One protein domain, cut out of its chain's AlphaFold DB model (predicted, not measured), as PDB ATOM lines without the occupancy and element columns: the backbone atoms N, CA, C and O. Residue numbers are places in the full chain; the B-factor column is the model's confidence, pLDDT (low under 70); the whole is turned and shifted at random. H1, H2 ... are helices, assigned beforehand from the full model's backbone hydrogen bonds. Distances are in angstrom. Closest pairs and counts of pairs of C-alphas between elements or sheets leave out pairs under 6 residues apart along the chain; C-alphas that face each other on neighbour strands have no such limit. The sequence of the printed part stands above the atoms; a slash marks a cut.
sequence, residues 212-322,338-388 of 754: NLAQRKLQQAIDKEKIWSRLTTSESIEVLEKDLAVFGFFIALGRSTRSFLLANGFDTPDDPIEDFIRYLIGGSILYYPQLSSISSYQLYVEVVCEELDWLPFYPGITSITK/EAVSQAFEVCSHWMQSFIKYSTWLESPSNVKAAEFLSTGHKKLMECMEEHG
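What this domain is: This is residues 212 to 322 and 338 to 388 of the 754 residues of the protein "LETM1 domain-containing protein" of Cajanus cajan (UniProt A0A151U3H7). Four helices, H3, H4, H8 and H10, pack side by side in a bundle, and the longest of them, H3, lies nearest the middle of the whole domain, with H1 and H7 crossing it. H7 crosses H3 on the side away from H8 and H10, H1 crosses it nearer its first residue, and short helices H2, H5, H6 and H9 join the larger ones. The printed part has 162 residues with ten named helices, H1 to H10 in chain order, and no named strand: all helix. It is compact, with a radius of gyration of the C-alphas of 15.2 A and spans of 43 by 35 by 28 A.

How they stand to each other: H1, residues 212 to 224, touches residues 241 to 249 of H3, residues 237 to 263; their closest C-alphas, Leu 218 and Ala 245, are 5.1 A apart, and at 71 degrees they are only just about perpendicular. H2, residues 227 to 230, only just touches H3, with 3 pairs of C-alphas within 8 A, the closest Trp 228 and Ile 237 at 6.7 A. H3 is the hub, touching six helices. H4, residues 271 to 282, forms a hairpin with H3, opposite ways at 38 degrees, only just a steep tilt; C-alphas 251 and 281 are closest, 4.3 A. H5, residues 284 to 287, and H6, residues 289 to 292, only just touch, only at the corner, with 3 pairs within 8 A, C-alphas 285 and 291 closest at 5.6 A. H7, residues 294 to 307, touches H3 about perpendicular at 79 degrees, closest at C-alphas 305 and 252, 5.3 A. H8, residues 338 to 357, touches H3 at a shallow tilt of 13 degrees, opposite ways, C-alphas 343 and 257 closest at 6.2 A. H9, residues 359 to 362, touches no helix. H10, residues 367 to 386, touches H8 at a shallow tilt of 29 degrees, opposite ways, C-alphas 373 and 351 closest at 6.6 A. Every O i to N i+4 pair is within hydrogen-bond range in H1, H3, H4, H7, H8 and H10; H2, H5, H6 and H9 are too short for such a pair.

Where its parts are: H1 begins at C-alpha 212 (109.141, 116.395, 121.629) and is 18.2 A long. H3 measures 38.0 A, H4 15.7 A, H7 19.8 A and H8 28.1 A. H10, 28.5 A, ends at C-alpha 386 (119.038, 106.118, 150.833).

The domain as a whole: The C-alphas farthest apart, of Ser 234 and Glu 338, are 45.1 A apart. Residues 323 to 337 are not printed; C-alphas 322 and 338 are 25.2 A apart across this cut. Residues 308 to 322 hold no named element. Of the links printed whole, none is long. Mean pLDDT of the printed part is 82.5; 23 residues are under 70, among them 316 to 322 and 362 to 366.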
ATOM      1  N   ASN A 212     108.736 115.741 122.877       92.19
ATOM      2  CA  ASN A 212     109.141 116.395 121.629       92.19
ATOM      3  C   ASN A 212     108.593 117.825 121.499       92.19
ATOM      4  O   ASN A 212     109.161 118.656 120.785       92.19
ATOM      5  N   LEU A 213     107.448 118.132 122.110       93.50
ATOM      6  CA  LEU A 213     106.897 119.483 122.120       93.50
ATOM      7  C   LEU A 213     107.712 120.409 123.026       93.50
ATOM      8  O   LEU A 213     108.076 121.495 122.576       93.50
ATOM      9  N   ALA A 214     108.023 119.971 124.248       94.00
ATOM     10  CA  ALA A 214     108.836 120.726 125.198       94.00
ATOM     11  C   ALA A 214     110.224 121.029 124.615       94.00
ATOM     12  O   ALA A 214     110.625 122.188 124.561       94.00
ATOM     13  N   GLN A 215     110.900 120.019 124.055       92.94
ATOM     14  CA  GLN A 215     112.202 120.200 123.407       92.94
ATOM     15  C   GLN A 215     112.150 121.212 122.257       92.94
ATOM     16  O   GLN A 215     112.959 122.133 122.215       92.94
ATOM     17  N   ARG A 216     111.174 121.097 121.344       92.69
ATOM     18  CA  ARG A 216     111.044 122.040 120.217       92.69
ATOM     19  C   ARG A 216     110.749 123.467 120.670       92.69
ATOM     20  O   ARG A 216     111.238 124.405 120.052       92.69
ATOM     21  N   LYS A 217     109.934 123.642 121.712       92.56
ATOM     22  CA  LYS A 217     109.619 124.963 122.277       92.56
ATOM     23  C   LYS A 217     110.854 125.615 122.886       92.56
ATOM     24  O   LYS A 217     111.130 126.770 122.585       92.56
ATOM     25  N   LEU A 218     111.621 124.848 123.653       94.56
ATOM     26  CA  LEU A 218     112.875 125.313 124.233       94.56
ATOM     27  C   LEU A 218     113.901 125.666 123.159       94.56
ATOM     28  O   LEU A 218     114.453 126.754 123.216       94.56
ATOM     29  N   GLN A 219     114.086 124.818 122.141       92.81
ATOM     30  CA  GLN A 219     114.970 125.121 121.006       92.81
ATOM     31  C   GLN A 219     114.588 126.450 120.341       92.81
ATOM     32  O   GLN A 219     115.434 127.318 120.169       92.81
ATOM     33  N   GLN A 220     113.296 126.650 120.050       91.94
ATOM     34  CA  GLN A 220     112.803 127.897 119.454       91.94
ATOM     35  C   GLN A 220     113.070 129.121 120.330       91.94
ATOM     36  O   GLN A 220     113.366 130.192 119.808       91.94
ATOM     37  N   ALA A 221     112.947 128.989 121.648       90.75
ATOM     38  CA  ALA A 221     113.202 130.091 122.563       90.75
ATOM     39  C   ALA A 221     114.695 130.394 122.735       90.75
ATOM     40  O   ALA A 221     115.084 131.559 122.783       90.75
ATOM     41  N   ILE A 222     115.525 129.352 122.789       89.38
ATOM     42  CA  ILE A 222     116.988 129.441 122.869       89.38
ATOM     43  C   ILE A 222     117.546 130.127 121.616       89.38
ATOM     44  O   ILE A 222     118.379 131.026 121.745       89.38
ATOM     45  N   ASP A 223     117.051 129.751 120.433       88.19
ATOM     46  CA  ASP A 223     117.407 130.384 119.158       88.19
ATOM     47  C   ASP A 223     116.915 131.838 119.093       88.19
ATOM     48  O   ASP A 223     117.689 132.760 118.830       88.19
ATOM     49  N   LYS A 224     115.643 132.083 119.444       87.94
ATOM     50  CA  LYS A 224     115.050 133.430 119.450       87.94
ATOM     51  C   LYS A 224     115.821 134.412 120.338       87.94
ATOM     52  O   LYS A 224     115.970 135.577 119.976       87.94
ATOM     53  N   GLU A 225     116.292 133.955 121.494       85.25
ATOM     54  CA  GLU A 225     117.082 134.760 122.431       85.25
ATOM     55  C   GLU A 225     118.597 134.665 122.174       85.25
ATOM     56  O   GLU A 225     119.388 135.224 122.934       85.25
ATOM     57  N   LYS A 226     119.006 133.978 121.094       83.38
ATOM     58  CA  LYS A 226     120.394 133.796 120.645       83.38
ATOM     59  C   LYS A 226     121.331 133.383 121.782       83.38
ATOM     60  O   LYS A 226     122.462 133.864 121.864       83.38
ATOM     61  N   ILE A 227     120.891 132.494 122.673       81.12
ATOM     62  CA  ILE A 227     121.670 132.103 123.866       81.12
ATOM     63  C   ILE A 227     123.014 131.489 123.457       81.12
ATOM     64  O   ILE A 227     124.042 131.767 124.073       81.12
ATOM     65  N   TRP A 228     123.022 130.742 122.352       78.81
ATOM     66  CA  TRP A 228     124.220 130.167 121.747       78.81
ATOM     67  C   TRP A 228     125.265 131.217 121.339       78.81
ATOM     68  O   TRP A 228     126.454 130.932 121.394       78.81
ATOM     69  N   SER A 229     124.867 132.452 121.001       75.44
ATOM     70  CA  SER A 229     125.811 133.521 120.618       75.44
ATOM     71  C   SER A 229     126.708 133.974 121.772       75.44
ATOM     72  O   SER A 229     127.735 134.615 121.557       75.44
ATOM     73  N   ARG A 230     126.326 133.626 123.005       70.19
ATOM     74  CA  ARG A 230     127.075 133.913 124.232       70.19
ATOM     75  C   ARG A 230     128.019 132.773 124.617       70.19
ATOM     76  O   ARG A 230     128.709 132.884 125.627       70.19
ATOM     77  N   LEU A 231     128.047 131.692 123.833       70.19
ATOM     78  CA  LEU A 231     128.862 130.507 124.061       70.19
ATOM     79  C   LEU A 231     129.946 130.409 122.990       70.19
ATOM     80  O   LEU A 231     129.672 130.286 121.800       70.19
ATOM     81  N   THR A 232     131.209 130.455 123.411       61.09
ATOM     82  CA  THR A 232     132.358 130.238 122.527       61.09
ATOM     83  C   THR A 232     132.651 128.739 122.445       61.09
ATOM     84  O   THR A 232     133.494 128.224 123.183       61.09
ATOM     85  N   THR A 233     131.918 128.018 121.597       66.06
ATOM     86  CA  THR A 233     132.065 126.563 121.405       66.06
ATOM     87  C   THR A 233     132.380 126.218 119.951       66.06
ATOM     88  O   THR A 233     131.916 126.892 119.038       66.06
ATOM     89  N   SER A 234     133.142 125.142 119.727       61.66
ATOM     90  CA  SER A 234     133.452 124.597 118.391       61.66
ATOM     91  C   SER A 234     132.332 123.728 117.799       61.66
ATOM     92  O   SER A 234     132.448 123.249 116.672       61.66
ATOM     93  N   GLU A 235     131.265 123.496 118.562       76.12
ATOM     94  CA  GLU A 235     130.107 122.703 118.156       76.12
ATOM     95  C   GLU A 235     129.157 123.502 117.262       76.12
ATOM     96  O   GLU A 235     129.116 124.733 117.305       76.12
ATOM     97  N   SER A 236     128.380 122.796 116.437       79.75
ATOM     98  CA  SER A 236     127.370 123.453 115.614       79.75
ATOM     99  C   SER A 236     126.236 123.996 116.481       79.75
ATOM    100  O   SER A 236     125.863 123.408 117.498       79.75
ATOM    101  N   ILE A 237     125.645 125.104 116.032       80.56
ATOM    102  CA  ILE A 237     124.508 125.749 116.701       80.56
ATOM    103  C   ILE A 237     123.367 124.742 116.920       80.56
ATOM    104  O   ILE A 237     122.807 124.678 118.007       80.56
ATOM    105  N   GLU A 238     123.098 123.874 115.939       82.88
ATOM    106  CA  GLU A 238     122.047 122.853 116.042       82.88
ATOM    107  C   GLU A 238     122.291 121.809 117.144       82.88
ATOM    108  O   GLU A 238     121.332 121.320 117.741       82.88
ATOM    109  N   VAL A 239     123.548 121.420 117.393       83.88
ATOM    110  CA  VAL A 239     123.909 120.485 118.479       83.88
ATOM    111  C   VAL A 239     123.698 121.185 119.818       83.88
ATOM    112  O   VAL A 239     123.020 120.661 120.700       83.88
ATOM    113  N   LEU A 240     124.204 122.414 119.919       85.62
ATOM    114  CA  LEU A 240     124.146 123.220 121.128       85.62
ATOM    115  C   LEU A 240     122.706 123.546 121.546       85.62
ATOM    116  O   LEU A 240     122.347 123.380 122.706       85.62
ATOM    117  N   GLU A 241     121.848 123.958 120.613       87.62
ATOM    118  CA  GLU A 241     120.433 124.243 120.888       87.62
ATOM    119  C   GLU A 241     119.683 123.026 121.430       87.62
ATOM    120  O   GLU A 241     118.820 123.159 122.301       87.62
ATOM    121  N   LYS A 242     120.001 121.832 120.922       88.44
ATOM    122  CA  LYS A 242     119.358 120.590 121.355       88.44
ATOM    123  C   LYS A 242     119.841 120.149 122.734       88.44
ATOM    124  O   LYS A 242     118.998 119.767 123.547       88.44
ATOM    125  N   ASP A 243     121.137 120.264 123.021       90.06
ATOM    126  CA  ASP A 243     121.686 119.991 124.354       90.06
ATOM    127  C   ASP A 243     121.130 120.977 125.392       90.06
ATOM    128  O   ASP A 243     120.591 120.562 126.421       90.06
ATOM    129  N   LEU A 244     121.138 122.280 125.083       91.31
ATOM    130  CA  LEU A 244     120.534 123.314 125.928       91.31
ATOM    131  C   LEU A 244     119.024 123.095 126.111       91.31
ATOM    132  O   LEU A 244     118.491 123.303 127.193       91.31
ATOM    133  N   ALA A 245     118.290 122.624 125.106       93.56
ATOM    134  CA  ALA A 245     116.873 122.322 125.302       93.56
ATOM    135  C   ALA A 245     116.644 121.178 126.306       93.56
ATOM    136  O   ALA A 245     115.706 121.243 127.100       93.56
ATOM    137  N   VAL A 246     117.495 120.145 126.305       93.62
ATOM    138  CA  VAL A 246     117.425 119.068 127.306       93.62
ATOM    139  C   VAL A 246     117.782 119.613 128.683       93.62
ATOM    140  O   VAL A 246     116.979 119.487 129.604       93.62
ATOM    141  N   PHE A 247     118.931 120.272 128.825       94.12
ATOM    142  CA  PHE A 247     119.359 120.843 130.103       94.12
ATOM    143  C   PHE A 247     118.328 121.808 130.673       94.12
ATOM    144  O   PHE A 247     117.964 121.708 131.839       94.12
ATOM    145  N   GLY A 248     117.805 122.698 129.836       94.06
ATOM    146  CA  GLY A 248     116.805 123.676 130.212       94.06
ATOM    147  C   GLY A 248     115.580 123.020 130.839       94.06
ATOM    148  O   GLY A 248     115.133 123.438 131.906       94.06
ATOM    149  N   PHE A 249     115.066 121.951 130.229       96.06
ATOM    150  CA  PHE A 249     113.930 121.226 130.791       96.06
ATOM    151  C   PHE A 249     114.188 120.772 132.234       96.06
ATOM    152  O   PHE A 249     113.348 120.976 133.114       96.06
ATOM    153  N   PHE A 250     115.371 120.212 132.493       95.94
ATOM    154  CA  PHE A 250     115.749 119.730 133.821       95.94
ATOM    155  C   PHE A 250     116.096 120.852 134.803       95.94
ATOM    156  O   PHE A 250     115.834 120.693 135.992       95.94
ATOM    157  N   ILE A 251     116.547 122.014 134.328       94.19
ATOM    158  CA  ILE A 251     116.676 123.227 135.149       94.19
ATOM    159  C   ILE A 251     115.300 123.677 135.653       94.19
ATOM    160  O   ILE A 251     115.124 123.920 136.850       94.19
ATOM    161  N   ALA A 252     114.306 123.769 134.763       94.19
ATOM    162  CA  ALA A 252     112.947 124.156 135.142       94.19
ATOM    163  C   ALA A 252     112.311 123.132 136.096       94.19
ATOM    164  O   ALA A 252     111.672 123.516 137.082       94.19
ATOM    165  N   LEU A 253     112.541 121.839 135.849       94.12
ATOM    166  CA  LEU A 253     112.125 120.766 136.745       94.12
ATOM    167  C   LEU A 253     112.803 120.887 138.116       94.12
ATOM    168  O   LEU A 253     112.106 120.893 139.122       94.12
ATOM    169  N   GLY A 254     114.127 121.053 138.173       92.38
ATOM    170  CA  GLY A 254     114.885 121.189 139.420       92.38
ATOM    171  C   GLY A 254     114.435 122.387 140.259       92.38
ATOM    172  O   GLY A 254     114.197 122.250 141.460       92.38
ATOM    173  N   ARG A 255     114.209 123.549 139.627       90.06
ATOM    174  CA  ARG A 255     113.655 124.737 140.307       90.06
ATOM    175  C   ARG A 255     112.243 124.496 140.837       90.06
ATOM    176  O   ARG A 255     111.929 124.919 141.949       90.06
ATOM    177  N   SER A 256     111.411 123.803 140.063       90.38
ATOM    178  CA  SER A 256     110.050 123.450 140.477       90.38
ATOM    179  C   SER A 256     110.056 122.455 141.638       90.38
ATOM    180  O   SER A 256     109.306 122.645 142.590       90.38
ATOM    181  N   THR A 257     110.943 121.455 141.610       91.19
ATOM    182  CA  THR A 257     111.140 120.485 142.696       91.19
ATOM    183  C   THR A 257     111.595 121.174 143.977       91.19
ATOM    184  O   THR A 257     111.014 120.937 145.032       91.19
ATOM    185  N   ARG A 258     112.564 122.095 143.896       90.12
ATOM    186  CA  ARG A 258     113.009 122.870 145.062       90.12
ATOM    187  C   ARG A 258     111.874 123.703 145.653       90.12
ATOM    188  O   ARG A 258     111.632 123.644 146.851       90.12
ATOM    189  N   SER A 259     111.138 124.432 144.810       87.31
ATOM    190  CA  SER A 259     109.967 125.215 145.235       87.31
ATOM    191  C   SER A 259     108.886 124.333 145.874       87.31
ATOM    192  O   SER A 259     108.270 124.720 146.867       87.31
ATOM    193  N   PHE A 260     108.696 123.120 145.350       88.75
ATOM    194  CA  PHE A 260     107.765 122.136 145.890       88.75
ATOM    195  C   PHE A 260     108.152 121.622 147.268       88.75
ATOM    196  O   PHE A 260     107.310 121.626 148.166       88.75
ATOM    197  N   LEU A 261     109.408 121.240 147.468       87.69
ATOM    198  CA  LEU A 261     109.892 120.784 148.767       87.69
ATOM    199  C   LEU A 261     109.838 121.910 149.811       87.69
ATOM    200  O   LEU A 261     109.306 121.699 150.902       87.69
ATOM    201  N   LEU A 262     110.246 123.129 149.439       86.50
ATOM    202  CA  LEU A 262     110.130 124.319 150.291       86.50
ATOM    203  C   LEU A 262     108.674 124.584 150.707       86.50
ATOM    204  O   LEU A 262     108.381 124.799 151.880       86.50
ATOM    205  N   ALA A 263     107.729 124.517 149.762       84.00
ATOM    206  CA  ALA A 263     106.306 124.698 150.052       84.00
ATOM    207  C   ALA A 263     105.719 123.605 150.968       84.00
ATOM    208  O   ALA A 263     104.680 123.838 151.582       84.00
ATOM    209  N   ASN A 264     106.377 122.446 151.071       83.88
ATOM    210  CA  ASN A 264     105.981 121.312 151.909       83.88
ATOM    211  C   ASN A 264     106.778 121.208 153.230       83.88
ATOM    212  O   ASN A 264     106.662 120.198 153.925       83.88
ATOM    213  N   GLY A 265     107.550 122.242 153.593       79.12
ATOM    214  CA  GLY A 265     108.243 122.338 154.884       79.12
ATOM    215  C   GLY A 265     109.690 121.830 154.900       79.12
ATOM    216  O   GLY A 265     110.258 121.686 155.978       79.12
ATOM    217  N   PHE A 266     110.295 121.571 153.737       78.00
ATOM    218  CA  PHE A 266     111.711 121.205 153.619       78.00
ATOM    219  C   PHE A 266     112.561 122.444 153.296       78.00
ATOM    220  O   PHE A 266     112.940 122.659 152.146       78.00
ATOM    221  N   ASP A 267     112.838 123.272 154.311       69.44
ATOM    222  CA  ASP A 267     113.664 124.490 154.186       69.44
ATOM    223  C   ASP A 267     115.145 124.175 153.888       69.44
ATOM    224  O   ASP A 267     115.814 124.909 153.160       69.44
ATOM    225  N   THR A 268     115.640 123.055 154.420       69.44
ATOM    226  CA  THR A 268     116.951 122.465 154.124       69.44
ATOM    227  C   THR A 268     116.734 120.990 153.786       69.44
ATOM    228  O   THR A 268     116.632 120.182 154.711       69.44
ATOM    229  N   PRO A 269     116.555 120.628 152.502       67.06
ATOM    230  CA  PRO A 269     116.482 119.223 152.117       67.06
ATOM    231  C   PRO A 269     117.783 118.505 152.496       67.06
ATOM    232  O   PRO A 269     118.832 119.146 152.585       67.06
ATOM    233  N   ASP A 270     117.702 117.193 152.719       72.25
ATOM    234  CA  ASP A 270     118.869 116.369 153.040       72.25
ATOM    235  C   ASP A 270     119.953 116.520 151.960       72.25
ATOM    236  O   ASP A 270     119.630 116.661 150.775       72.25
ATOM    237  N   ASP A 271     121.227 116.468 152.363       74.25
ATOM    238  CA  ASP A 271     122.392 116.629 151.480       74.25
ATOM    239  C   ASP A 271     122.282 115.867 150.136       74.25
ATOM    240  O   ASP A 271     122.477 116.506 149.099       74.25
ATOM    241  N   PRO A 272     121.863 114.581 150.072       82.19
ATOM    242  CA  PRO A 272     121.691 113.879 148.793       82.19
ATOM    243  C   PRO A 272     120.606 114.493 147.890       82.19
ATOM    244  O   PRO A 272     120.806 114.656 146.683       82.19
ATOM    245  N   ILE A 273     119.459 114.889 148.458       84.25
ATOM    246  CA  ILE A 273     118.354 115.510 147.708       84.25
ATOM    247  C   ILE A 273     118.787 116.872 147.177       84.25
ATOM    248  O   ILE A 273     118.533 117.212 146.018       84.25
ATOM    249  N   GLU A 274     119.423 117.663 148.034       86.56
ATOM    250  CA  GLU A 274     119.918 118.985 147.685       86.56
ATOM    251  C   GLU A 274     120.977 118.901 146.581       86.56
ATOM    252  O   GLU A 274     120.935 119.683 145.629       86.56
ATOM    253  N   ASP A 275     121.881 117.927 146.641       86.62
ATOM    254  CA  ASP A 275     122.904 117.724 145.623       86.62
ATOM    255  C   ASP A 275     122.326 117.254 144.286       86.62
ATOM    256  O   ASP A 275     122.726 117.744 143.223       86.62
ATOM    257  N   PHE A 276     121.314 116.384 144.312       90.38
ATOM    258  CA  PHE A 276     120.558 116.037 143.114       90.38
ATOM    259  C   PHE A 276     119.865 117.265 142.497       90.38
ATOM    260  O   PHE A 276     119.971 117.506 141.291       90.38
ATOM    261  N   ILE A 277     119.198 118.092 143.308       90.56
ATOM    262  CA  ILE A 277     118.535 119.320 142.839       90.56
ATOM    263  C   ILE A 277     119.555 120.315 142.274       90.56
ATOM    264  O   ILE A 277     119.316 120.901 141.214       90.56
ATOM    265  N   ARG A 278     120.706 120.494 142.932       87.50
ATOM    266  CA  ARG A 278     121.808 121.330 142.431       87.50
ATOM    267  C   ARG A 278     122.320 120.829 141.092       87.50
ATOM    268  O   ARG A 278     122.529 121.635 140.188       87.50
ATOM    269  N   TYR A 279     122.462 119.518 140.937       91.88
ATOM    270  CA  TYR A 279     122.854 118.919 139.671       91.88
ATOM    271  C   TYR A 279     121.829 119.201 138.559       91.88
ATOM    272  O   TYR A 279     122.218 119.614 137.467       91.88
ATOM    273  N   LEU A 280     120.522 119.076 138.826       92.25
ATOM    274  CA  LEU A 280     119.485 119.437 137.849       92.25
ATOM    275  C   LEU A 280     119.542 120.916 137.445       92.25
ATOM    276  O   LEU A 280     119.377 121.241 136.270       92.25
ATOM    277  N   ILE A 281     119.750 121.806 138.422       90.50
ATOM    278  CA  ILE A 281     119.714 123.256 138.207       90.50
ATOM    279  C   ILE A 281     121.010 123.788 137.604       90.50
ATOM    280  O   ILE A 281     120.916 124.778 136.901       90.50
ATOM    281  N   GLY A 282     122.179 123.199 137.881       84.69
ATOM    282  CA  GLY A 282     123.493 123.743 137.507       84.69
ATOM    283  C   GLY A 282     124.370 122.823 136.650       84.69
ATOM    284  O   GLY A 282     125.360 123.279 136.077       84.69
ATOM    285  N   GLY A 283     124.019 121.541 136.509       86.00
ATOM    286  CA  GLY A 283     124.862 120.523 135.871       86.00
ATOM    287  C   GLY A 283     125.201 120.810 134.406       86.00
ATOM    288  O   GLY A 283     126.239 120.377 133.920       86.00
ATOM    289  N   SER A 284     124.412 121.633 133.710       86.62
ATOM    290  CA  SER A 284     124.720 122.078 132.344       86.62
ATOM    291  C   SER A 284     126.069 122.798 132.212       86.62
ATOM    292  O   SER A 284     126.669 122.780 131.141       86.62
ATOM    293  N   ILE A 285     126.555 123.437 133.282       84.81
ATOM    294  CA  ILE A 285     127.845 124.147 133.282       84.81
ATOM    295  C   ILE A 285     129.027 123.175 133.273       84.81
ATOM    296  O   ILE A 285     130.092 123.528 132.774       84.81
ATOM    297  N   LEU A 286     128.838 121.943 133.747       83.44
ATOM    298  CA  LEU A 286     129.861 120.898 133.674       83.44
ATOM    299  C   LEU A 286     130.158 120.524 132.214       83.44
ATOM    300  O   LEU A 286     131.307 120.313 131.840       83.44
ATOM    301  N   TYR A 287     129.122 120.520 131.373       83.50
ATOM    302  CA  TYR A 287     129.210 120.165 129.954       83.50
ATOM    303  C   TYR A 287     129.511 121.363 129.043       83.50
ATOM    304  O   TYR A 287     130.142 121.207 127.990       83.50
ATOM    305  N   TYR A 288     129.089 122.561 129.456       82.44
ATOM    306  CA  TYR A 288     129.407 123.834 128.805       82.44
ATOM    307  C   TYR A 288     129.902 124.863 129.829       82.44
ATOM    308  O   TYR A 288     129.134 125.728 130.260       82.44
ATOM    309  N   PRO A 289     131.199 124.839 130.188       77.62
ATOM    310  CA  PRO A 289     131.774 125.776 131.156       77.62
ATOM    311  C   PRO A 289     131.627 127.249 130.756       77.62
ATOM    312  O   PRO A 289     131.653 128.130 131.613       77.62
ATOM    313  N   GLN A 290     131.425 127.541 129.468       70.38
ATOM    314  CA  GLN A 290     131.193 128.894 128.955       70.38
ATOM    315  C   GLN A 290     129.870 129.503 129.464       70.38
ATOM    316  O   GLN A 290     129.729 130.724 129.496       70.38
ATOM    317  N   LEU A 291     128.924 128.673 129.923       68.69
ATOM    318  CA  LEU A 291     127.707 129.119 130.609       68.69
ATOM    319  C   LEU A 291     127.967 129.641 132.032       68.69
ATOM    320  O   LEU A 291     127.056 130.211 132.617       68.69
ATOM    321  N   SER A 292     129.170 129.465 132.596       64.69
ATOM    322  CA  SER A 292     129.482 129.842 133.989       64.69
ATOM    323  C   SER A 292     129.378 131.341 134.282       64.69
ATOM    324  O   SER A 292     129.295 131.727 135.448       64.69
ATOM    325  N   SER A 293     129.339 132.196 133.253       72.94
ATOM    326  CA  SER A 293     128.991 133.604 133.443       72.94
ATOM    327  C   SER A 293     127.577 133.715 134.007       72.94
ATOM    328  O   SER A 293     126.600 133.347 133.351       72.94
ATOM    329  N   ILE A 294     127.461 134.277 135.210       67.69
ATOM    330  CA  ILE A 294     126.190 134.390 135.929       67.69
ATOM    331  C   ILE A 294     125.096 135.090 135.108       67.69
ATOM    332  O   ILE A 294     123.940 134.669 135.122       67.69
ATOM    333  N   SER A 295     125.447 136.125 134.342       69.38
ATOM    334  CA  SER A 295     124.491 136.888 133.536       69.38
ATOM    335  C   SER A 295     123.958 136.066 132.360       69.38
ATOM    336  O   SER A 295     122.762 136.110 132.063       69.38
ATOM    337  N   SER A 296     124.814 135.263 131.725       73.75
ATOM    338  CA  SER A 296     124.420 134.332 130.664       73.75
ATOM    339  C   SER A 296     123.587 133.178 131.213       73.75
ATOM    340  O   SER A 296     122.553 132.846 130.630       73.75
ATOM    341  N   TYR A 297     123.997 132.604 132.348       80.00
ATOM    342  CA  TYR A 297     123.287 131.484 132.949       80.00
ATOM    343  C   TYR A 297     121.889 131.867 133.393       80.00
ATOM    344  O   TYR A 297     120.918 131.187 133.083       80.00
ATOM    345  N   GLN A 298     121.758 132.998 134.071       80.88
ATOM    346  CA  GLN A 298     120.462 133.455 134.528       80.88
ATOM    347  C   GLN A 298     119.522 133.807 133.383       80.88
ATOM    348  O   GLN A 298     118.345 133.470 133.471       80.88
ATOM    349  N   LEU A 299     120.012 134.465 132.323       81.25
ATOM    350  CA  LEU A 299     119.187 134.702 131.139       81.25
ATOM    351  C   LEU A 299     118.660 133.370 130.605       81.25
ATOM    352  O   LEU A 299     117.476 133.247 130.307       81.25
ATOM    353  N   TYR A 300     119.527 132.363 130.533       86.94
ATOM    354  CA  TYR A 300     119.149 131.029 130.107       86.94
ATOM    355  C   TYR A 300     118.103 130.383 131.030       86.94
ATOM    356  O   TYR A 300     117.067 129.936 130.537       86.94
ATOM    357  N   VAL A 301     118.285 130.431 132.354       88.25
ATOM    358  CA  VAL A 301     117.285 129.954 133.324       88.25
ATOM    359  C   VAL A 301     115.948 130.696 133.169       88.25
ATOM    360  O   VAL A 301     114.903 130.048 133.144       88.25
ATOM    361  N   GLU A 302     115.949 132.029 133.027       87.12
ATOM    362  CA  GLU A 302     114.734 132.844 132.843       87.12
ATOM    363  C   GLU A 302     114.020 132.493 131.531       87.12
ATOM    364  O   GLU A 302     112.802 132.357 131.513       87.12
ATOM    365  N   VAL A 303     114.757 132.322 130.427       89.38
ATOM    366  CA  VAL A 303     114.199 131.879 129.137       89.38
ATOM    367  C   VAL A 303     113.520 130.534 129.264       89.38
ATOM    368  O   VAL A 303     112.356 130.407 128.896       89.38
ATOM    369  N   VAL A 304     114.206 129.546 129.821       92.88
ATOM    370  CA  VAL A 304     113.648 128.203 129.887       92.88
ATOM    371  C   VAL A 304     112.452 128.137 130.845       92.88
ATOM    372  O   VAL A 304     111.431 127.541 130.503       92.88
ATOM    373  N   CYS A 305     112.535 128.773 132.016       89.94
ATOM    374  CA  CYS A 305     111.434 128.752 132.981       89.94
ATOM    375  C   CYS A 305     110.190 129.482 132.454       89.94
ATOM    376  O   CYS A 305     109.086 128.979 132.632       89.94
ATOM    377  N   GLU A 306     110.345 130.629 131.780       89.69
ATOM    378  CA  GLU A 306     109.206 131.329 131.165       89.69
ATOM    379  C   GLU A 306     108.556 130.497 130.045       89.69
ATOM    380  O   GLU A 306     107.335 130.491 129.900       89.69
ATOM    381  N   GLU A 307     109.350 129.766 129.264       93.12
ATOM    382  CA  GLU A 307     108.844 128.955 128.148       93.12
ATOM    383  C   GLU A 307     108.192 127.643 128.593       93.12
ATOM    384  O   GLU A 307     107.369 127.089 127.860       93.12
ATOM    385  N   LEU A 308     108.521 127.152 129.790       92.44
ATOM    386  CA  LEU A 308     107.911 125.968 130.404       92.44
ATOM    387  C   LEU A 308     106.837 126.293 131.443       92.44
ATOM    388  O   LEU A 308     106.288 125.371 132.034       92.44
ATOM    389  N   ASP A 309     106.469 127.562 131.626       88.81
ATOM    390  CA  ASP A 309     105.473 127.970 132.629       88.81
ATOM    391  C   ASP A 309     104.082 127.338 132.412       88.81
ATOM    392  O   ASP A 309     103.293 127.178 133.341       88.81
ATOM    393  N   TRP A 310     103.784 126.910 131.183       90.75
ATOM    394  CA  TRP A 310     102.560 126.173 130.863       90.75
ATOM    395  C   TRP A 310     102.548 124.731 131.399       90.75
ATOM    396  O   TRP A 310     101.488 124.108 131.391       90.75
ATOM    397  N   LEU A 311     103.691 124.184 131.829       91.44
ATOM    398  CA  LEU A 311     103.842 122.811 132.310       91.44
ATOM    399  C   LEU A 311     104.012 122.791 133.842       91.44
ATOM    400  O   LEU A 311     105.136 122.858 134.345       91.44
ATOM    401  N   PRO A 312     102.922 122.658 134.616       89.50
ATOM    402  CA  PRO A 312     103.005 122.583 136.068       89.50
ATOM    403  C   PRO A 312     103.491 121.196 136.499       89.50
ATOM    404  O   PRO A 312     102.696 120.266 136.630       89.50
ATOM    405  N   PHE A 313     104.795 121.046 136.743       90.19
ATOM    406  CA  PHE A 313     105.388 119.781 137.208       90.19
ATOM    407  C   PHE A 313     104.733 119.239 138.490       90.19
ATOM    408  O   PHE A 313     104.625 118.024 138.657       90.19
ATOM    409  N   TYR A 314     104.275 120.142 139.365       86.88
ATOM    410  CA  TYR A 314     103.637 119.834 140.641       86.88
ATOM    411  C   TYR A 314     102.282 120.556 140.764       86.88
ATOM    412  O   TYR A 314     102.193 121.744 140.440       86.88
ATOM    413  N   PRO A 315     101.219 119.890 141.257       71.75
ATOM    414  CA  PRO A 315      99.930 120.535 141.497       71.75
ATOM    415  C   PRO A 315     100.048 121.690 142.503       71.75
ATOM    416  O   PRO A 315     100.671 121.545 143.550       71.75
ATOM    417  N   GLY A 316      99.427 122.836 142.207       62.91
ATOM    418  CA  GLY A 316      99.371 123.983 143.125       62.91
ATOM    419  C   GLY A 316     100.611 124.885 143.143       62.91
ATOM    420  O   GLY A 316     100.586 125.919 143.806       62.91
ATOM    421  N   ILE A 317     101.660 124.553 142.381       58.66
ATOM    422  CA  ILE A 317     102.862 125.382 142.244       58.66
ATOM    423  C   ILE A 317     102.937 125.884 140.815       58.66
ATOM    424  O   ILE A 317     103.374 125.187 139.906       58.66
ATOM    425  N   THR A 318     102.488 127.116 140.612       47.59
ATOM    426  CA  THR A 318     102.852 127.870 139.415       47.59
ATOM    427  C   THR A 318     104.217 128.496 139.672       47.59
ATOM    428  O   THR A 318     104.423 129.158 140.695       47.59
ATOM    429  N   SER A 319     105.155 128.287 138.748       43.22
ATOM    430  CA  SER A 319     106.522 128.836 138.726       43.22
ATOM    431  C   SER A 319     106.577 130.345 138.996       43.22
ATOM    432  O   SER A 319     107.582 130.848 139.493       43.22
ATOM    433  N   ILE A 320     105.476 131.058 138.726       39.12
ATOM    434  CA  ILE A 320     105.303 132.504 138.913       39.12
ATOM    435  C   ILE A 320     104.407 132.827 140.118       39.12
ATOM    436  O   ILE A 320     103.751 133.872 140.149       39.12
ATOM    437  N   THR A 321     104.372 131.995 141.162       34.47
ATOM    438  CA  THR A 321     103.934 132.517 142.463       34.47
ATOM    439  C   THR A 321     105.004 133.509 142.897       34.47
ATOM    440  O   THR A 321     105.978 133.156 143.554       34.47
ATOM    441  N   LYS A 322     104.860 134.751 142.415       37.38
ATOM    442  CA  LYS A 322     105.650 135.914 142.782       37.38
ATOM    443  C   LYS A 322     105.892 135.796 144.276       37.38
ATOM    444  O   LYS A 322     104.930 135.629 145.030       37.38
ATOM    445  N   GLU A 338     105.123 112.559 152.248       81.31
ATOM    446  CA  GLU A 338     104.820 112.109 150.881       81.31
ATOM    447  C   GLU A 338     105.421 113.026 149.800       81.31
ATOM    448  O   GLU A 338     105.537 112.623 148.640       81.31
ATOM    449  N   ALA A 339     105.839 114.247 150.154       84.69
ATOM    450  CA  ALA A 339     106.363 115.216 149.191       84.69
ATOM    451  C   ALA A 339     107.693 114.755 148.572       84.69
ATOM    452  O   ALA A 339     107.899 114.905 147.368       84.69
ATOM    453  N   VAL A 340     108.577 114.139 149.360       85.88
ATOM    454  CA  VAL A 340     109.860 113.619 148.858       85.88
ATOM    455  C   VAL A 340     109.627 112.480 147.863       85.88
ATOM    456  O   VAL A 340     110.155 112.512 146.751       85.88
ATOM    457  N   SER A 341     108.754 111.524 148.199       85.00
ATOM    458  CA  SER A 341     108.376 110.438 147.288       85.00
ATOM    459  C   SER A 341     107.751 110.972 145.998       85.00
ATOM    460  O   SER A 341     108.139 110.555 144.906       85.00
ATOM    461  N   GLN A 342     106.842 111.949 146.097       87.56
ATOM    462  CA  GLN A 342     106.233 112.574 144.925       87.56
ATOM    463  C   GLN A 342     107.277 113.273 144.043       87.56
ATOM    464  O   GLN A 342     107.211 113.144 142.819       87.56
ATOM    465  N   ALA A 343     108.241 113.983 144.640       89.50
ATOM    466  CA  ALA A 343     109.332 114.642 143.925       89.50
ATOM    467  C   ALA A 343     110.217 113.643 143.172       89.50
ATOM    468  O   ALA A 343     110.458 113.820 141.975       89.50
ATOM    469  N   PHE A 344     110.627 112.552 143.826       89.38
ATOM    470  CA  PHE A 344     111.414 111.504 143.180       89.38
ATOM    471  C   PHE A 344     110.671 110.844 142.026       89.38
ATOM    472  O   PHE A 344     111.241 110.678 140.949       89.38
ATOM    473  N   GLU A 345     109.386 110.540 142.188       88.19
ATOM    474  CA  GLU A 345     108.589 110.002 141.090       88.19
ATOM    475  C   GLU A 345     108.467 110.980 139.908       88.19
ATOM    476  O   GLU A 345     108.463 110.548 138.753       88.19
ATOM    477  N   VAL A 346     108.361 112.297 140.158       90.81
ATOM    478  CA  VAL A 346     108.334 113.317 139.088       90.81
ATOM    479  C   VAL A 346     109.646 113.345 138.339       90.81
ATOM    480  O   VAL A 346     109.646 113.257 137.107       90.81
ATOM    481  N   CYS A 347     110.746 113.445 139.072       92.25
ATOM    482  CA  CYS A 347     112.075 113.461 138.495       92.25
ATOM    483  C   CYS A 347     112.358 112.175 137.712       92.25
ATOM    484  O   CYS A 347     112.782 112.253 136.559       92.25
ATOM    485  N   SER A 348     112.012 111.016 138.274       90.44
ATOM    486  CA  SER A 348     112.187 109.707 137.642       90.44
ATOM    487  C   SER A 348     111.381 109.600 136.350       90.44
ATOM    488  O   SER A 348     111.937 109.296 135.294       90.44
ATOM    489  N   HIS A 349     110.091 109.956 136.390       89.94
ATOM    490  CA  HIS A 349     109.218 109.905 135.219       89.94
ATOM    491  C   HIS A 349     109.755 110.741 134.052       89.94
ATOM    492  O   HIS A 349     109.808 110.257 132.919       89.94
ATOM    493  N   TRP A 350     110.157 111.988 134.307       91.88
ATOM    494  CA  TRP A 350     110.643 112.872 133.249       91.88
ATOM    495  C   TRP A 350     112.024 112.470 132.738       91.88
ATOM    496  O   TRP A 350     112.229 112.472 131.526       91.88
ATOM    497  N   MET A 351     112.941 112.054 133.617       90.81
ATOM    498  CA  MET A 351     114.241 111.519 133.202       90.81
ATOM    499  C   MET A 351     114.072 110.299 132.301       90.81
ATOM    500  O   MET A 351     114.574 110.291 131.179       90.81
ATOM    501  N   GLN A 352     113.287 109.310 132.732       88.31
ATOM    502  CA  GLN A 352     113.025 108.105 131.946       88.31
ATOM    503  C   GLN A 352     112.296 108.415 130.635       88.31
ATOM    504  O   GLN A 352     112.618 107.834 129.600       88.31
ATOM    505  N   SER A 353     111.347 109.355 130.644       88.75
ATOM    506  CA  SER A 353     110.631 109.767 129.432       88.75
ATOM    507  C   SER A 353     111.567 110.417 128.414       88.75
ATOM    508  O   SER A 353     111.492 110.091 127.231       88.75
ATOM    509  N   PHE A 354     112.481 111.287 128.854       90.50
ATOM    510  CA  PHE A 354     113.489 111.870 127.970       90.50
ATOM    511  C   PHE A 354     114.465 110.808 127.463       90.50
ATOM    512  O   PHE A 354     114.660 110.729 126.255       90.50
ATOM    513  N   ILE A 355     114.994 109.946 128.335       86.62
ATOM    514  CA  ILE A 355     115.898 108.845 127.952       86.62
ATOM    515  C   ILE A 355     115.247 107.927 126.906       86.62
ATOM    516  O   ILE A 355     115.898 107.505 125.952       86.62
ATOM    517  N   LYS A 356     113.953 107.630 127.057       84.56
ATOM    518  CA  LYS A 356     113.230 106.687 126.197       84.56
ATOM    519  C   LYS A 356     112.736 107.290 124.881       84.56
ATOM    520  O   LYS A 356     112.679 106.569 123.889       84.56
ATOM    521  N   TYR A 357     112.310 108.553 124.883       85.06
ATOM    522  CA  TYR A 357     111.539 109.137 123.777       85.06
ATOM    523  C   TYR A 357     112.194 110.349 123.105       85.06
ATOM    524  O   TYR A 357     111.689 110.817 122.081       85.06
ATOM    525  N   SER A 358     113.293 110.874 123.650       84.38
ATOM    526  CA  SER A 358     114.037 111.959 123.013       84.38
ATOM    527  C   SER A 358     114.747 111.450 121.761       84.38
ATOM    528  O   SER A 358     115.734 110.724 121.842       84.38
ATOM    529  N   THR A 359     114.293 111.910 120.596       78.50
ATOM    530  CA  THR A 359     114.943 111.629 119.302       78.50
ATOM    531  C   THR A 359     116.381 112.147 119.241       78.50
ATOM    532  O   THR A 359     117.219 111.597 118.531       78.50
ATOM    533  N   TRP A 360     116.694 113.192 120.017       79.31
ATOM    534  CA  TRP A 360     118.051 113.715 120.096       79.31
ATOM    535  C   TRP A 360     119.014 112.707 120.710       79.31
ATOM    536  O   TRP A 360     120.139 112.625 120.234       79.31
ATOM    537  N   LEU A 361     118.565 111.902 121.684       72.62
ATOM    538  CA  LEU A 361     119.393 110.932 122.409       72.62
ATOM    539  C   LEU A 361     119.832 109.721 121.558       72.62
ATOM    540  O   LEU A 361     120.741 108.993 121.944       72.62
ATOM    541  N   GLU A 362     119.258 109.545 120.367       64.19
ATOM    542  CA  GLU A 362     119.601 108.460 119.437       64.19
ATOM    543  C   GLU A 362     120.793 108.792 118.514       64.19
ATOM    544  O   GLU A 362     121.333 107.906 117.854       64.19
ATOM    545  N   SER A 363     121.212 110.063 118.442       62.84
ATOM    546  CA  SER A 363     122.270 110.525 117.530       62.84
ATOM    547  C   SER A 363     123.665 110.377 118.151       62.84
ATOM    548  O   SER A 363     123.865 110.894 119.228       62.84
ATOM    549  N   PRO A 364     124.695 109.819 117.498       55.09
ATOM    550  CA  PRO A 364     126.015 109.597 118.121       55.09
ATOM    551  C   PRO A 364     126.794 110.873 118.528       55.09
ATOM    552  O   PRO A 364     127.847 110.780 119.149       55.09
ATOM    553  N   SER A 365     126.312 112.069 118.175       57.19
ATOM    554  CA  SER A 365     126.941 113.372 118.451       57.19
ATOM    555  C   SER A 365     126.472 114.059 119.745       57.19
ATOM    556  O   SER A 365     126.839 115.201 119.990       57.19
ATOM    557  N   ASN A 366     125.628 113.411 120.544       65.75
ATOM    558  CA  ASN A 366     124.854 113.996 121.652       65.75
ATOM    559  C   ASN A 366     125.354 113.581 123.053       65.75
ATOM    560  O   ASN A 366     124.578 113.566 124.016       65.75
ATOM    561  N   VAL A 367     126.620 113.159 123.142       70.19
ATOM    562  CA  VAL A 367     127.184 112.469 124.313       70.19
ATOM    563  C   VAL A 367     126.925 113.252 125.603       70.19
ATOM    564  O   VAL A 367     126.570 112.651 126.608       70.19
ATOM    565  N   LYS A 368     126.971 114.589 125.554       86.25
ATOM    566  CA  LYS A 368     126.764 115.477 126.708       86.25
ATOM    567  C   LYS A 368     125.347 115.427 127.277       86.25
ATOM    568  O   LYS A 368     125.180 115.257 128.480       86.25
ATOM    569  N   ALA A 369     124.313 115.559 126.442       87.19
ATOM    570  CA  ALA A 369     122.930 115.458 126.913       87.19
ATOM    571  C   ALA A 369     122.611 114.054 127.449       87.19
ATOM    572  O   ALA A 369     121.899 113.924 128.446       87.19
ATOM    573  N   ALA A 370     123.159 113.010 126.820       85.56
ATOM    574  CA  ALA A 370     123.004 111.634 127.288       85.56
ATOM    575  C   ALA A 370     123.709 111.400 128.635       85.56
ATOM    576  O   ALA A 370     123.112 110.841 129.555       85.56
ATOM    577  N   GLU A 371     124.945 111.875 128.776       85.50
ATOM    578  CA  GLU A 371     125.739 111.785 130.002       85.50
ATOM    579  C   GLU A 371     125.100 112.580 131.144       85.50
ATOM    580  O   GLU A 371     125.011 112.076 132.265       85.50
ATOM    581  N   PHE A 372     124.554 113.766 130.848       91.25
ATOM    582  CA  PHE A 372     123.841 114.570 131.832       91.25
ATOM    583  C   PHE A 372     122.640 113.820 132.418       91.25
ATOM    584  O   PHE A 372     122.450 113.794 133.636       91.25
ATOM    585  N   LEU A 373     121.832 113.195 131.555       90.06
ATOM    586  CA  LEU A 373     120.654 112.437 131.975       90.06
ATOM    587  C   LEU A 373     121.026 111.149 132.701       90.06
ATOM    588  O   LEU A 373     120.378 110.818 133.688       90.06
ATOM    589  N   SER A 374     122.063 110.448 132.240       87.75
ATOM    590  CA  SER A 374     122.580 109.240 132.889       87.75
ATOM    591  C   SER A 374     123.069 109.539 134.308       87.75
ATOM    592  O   SER A 374     122.629 108.907 135.267       87.75
ATOM    593  N   THR A 375     123.903 110.570 134.460       88.69
ATOM    594  CA  THR A 375     124.440 111.005 135.756       88.69
ATOM    595  C   THR A 375     123.329 111.500 136.680       88.69
ATOM    596  O   THR A 375     123.293 111.140 137.855       88.69
ATOM    597  N   GLY A 376     122.370 112.264 136.149       88.88
ATOM    598  CA  GLY A 376     121.204 112.703 136.911       88.88
ATOM    599  C   GLY A 376     120.326 111.537 137.365       88.88
ATOM    600  O   GLY A 376     119.907 111.504 138.517       88.88
ATOM    601  N   HIS A 377     120.089 110.554 136.494       88.50
ATOM    602  CA  HIS A 377     119.340 109.350 136.841       88.50
ATOM    603  C   HIS A 377     120.071 108.527 137.907       88.50
ATOM    604  O   HIS A 377     119.435 108.074 138.849       88.50
ATOM    605  N   LYS A 378     121.398 108.374 137.810       89.06
ATOM    606  CA  LYS A 378     122.215 107.713 138.840       89.06
ATOM    607  C   LYS A 378     122.059 108.400 140.203       89.06
ATOM    608  O   LYS A 378     121.666 107.735 141.154       89.06
ATOM    609  N   LYS A 379     122.258 109.723 140.270       89.31
ATOM    610  CA  LYS A 379     122.088 110.504 141.511       89.31
ATOM    611  C   LYS A 379     120.670 110.399 142.079       89.31
ATOM    612  O   LYS A 379     120.493 110.309 143.288       89.31
ATOM    613  N   LEU A 380     119.652 110.369 141.216       89.75
ATOM    614  CA  LEU A 380     118.268 110.155 141.643       89.75
ATOM    615  C   LEU A 380     118.068 108.768 142.268       89.75
ATOM    616  O   LEU A 380     117.389 108.660 143.285       89.75
ATOM    617  N   MET A 381     118.635 107.719 141.667       84.88
ATOM    618  CA  MET A 381     118.536 106.358 142.198       84.88
ATOM    619  C   MET A 381     119.239 106.237 143.551       84.88
ATOM    620  O   MET A 381     118.633 105.711 144.477       84.88
ATOM    621  N   GLU A 382     120.437 106.809 143.696       86.56
ATOM    622  CA  GLU A 382     121.157 106.895 144.979       86.56
ATOM    623  C   GLU A 382     120.284 107.569 146.053       86.56
ATOM    624  O   GLU A 382     120.055 106.999 147.119       86.56
ATOM    625  N   CYS A 383     119.665 108.714 145.729       85.06
ATOM    626  CA  CYS A 383     118.733 109.389 146.637       85.06
ATOM    627  C   CYS A 383     117.535 108.502 147.022       85.06
ATOM    628  O   CYS A 383     117.100 108.503 148.174       85.06
ATOM    629  N   MET A 384     116.970 107.754 146.069       83.38
ATOM    630  CA  MET A 384     115.822 106.871 146.309       83.38
ATOM    631  C   MET A 384     116.183 105.644 147.164       83.38
ATOM    632  O   MET A 384     115.345 105.187 147.949       83.38
ATOM    633  N   GLU A 385     117.397 105.109 147.019       81.94
ATOM    634  CA  GLU A 385     117.920 103.995 147.820       81.94
ATOM    635  C   GLU A 385     118.146 104.417 149.274       81.94
ATOM    636  O   GLU A 385     117.652 103.751 150.187       81.94
ATOM    637  N   GLU A 386     118.786 105.567 149.494       79.75
ATOM    638  CA  GLU A 386     119.038 106.118 150.833       79.75
ATOM    639  C   GLU A 386     117.745 106.423 151.602       79.75
ATOM    640  O   GLU A 386     117.667 106.214 152.813       79.75
ATOM    641  N   HIS A 387     116.686 106.827 150.894       70.44
ATOM    642  CA  HIS A 387     115.364 107.082 151.477       70.44
ATOM    643  C   HIS A 387     114.492 105.817 151.610       70.44
ATOM    644  O   HIS A 387     113.314 105.906 151.962       70.44
ATOM    645  N   GLY A 388     115.038 104.623 151.336       61.78
ATOM    646  CA  GLY A 388     114.361 103.340 151.551       61.78
ATOM    647  C   GLY A 388     113.201 103.046 150.591       61.78
ATOM    648  O   GLY A 388     112.382 102.162 150.867       61.78
TER     649      GLY A 388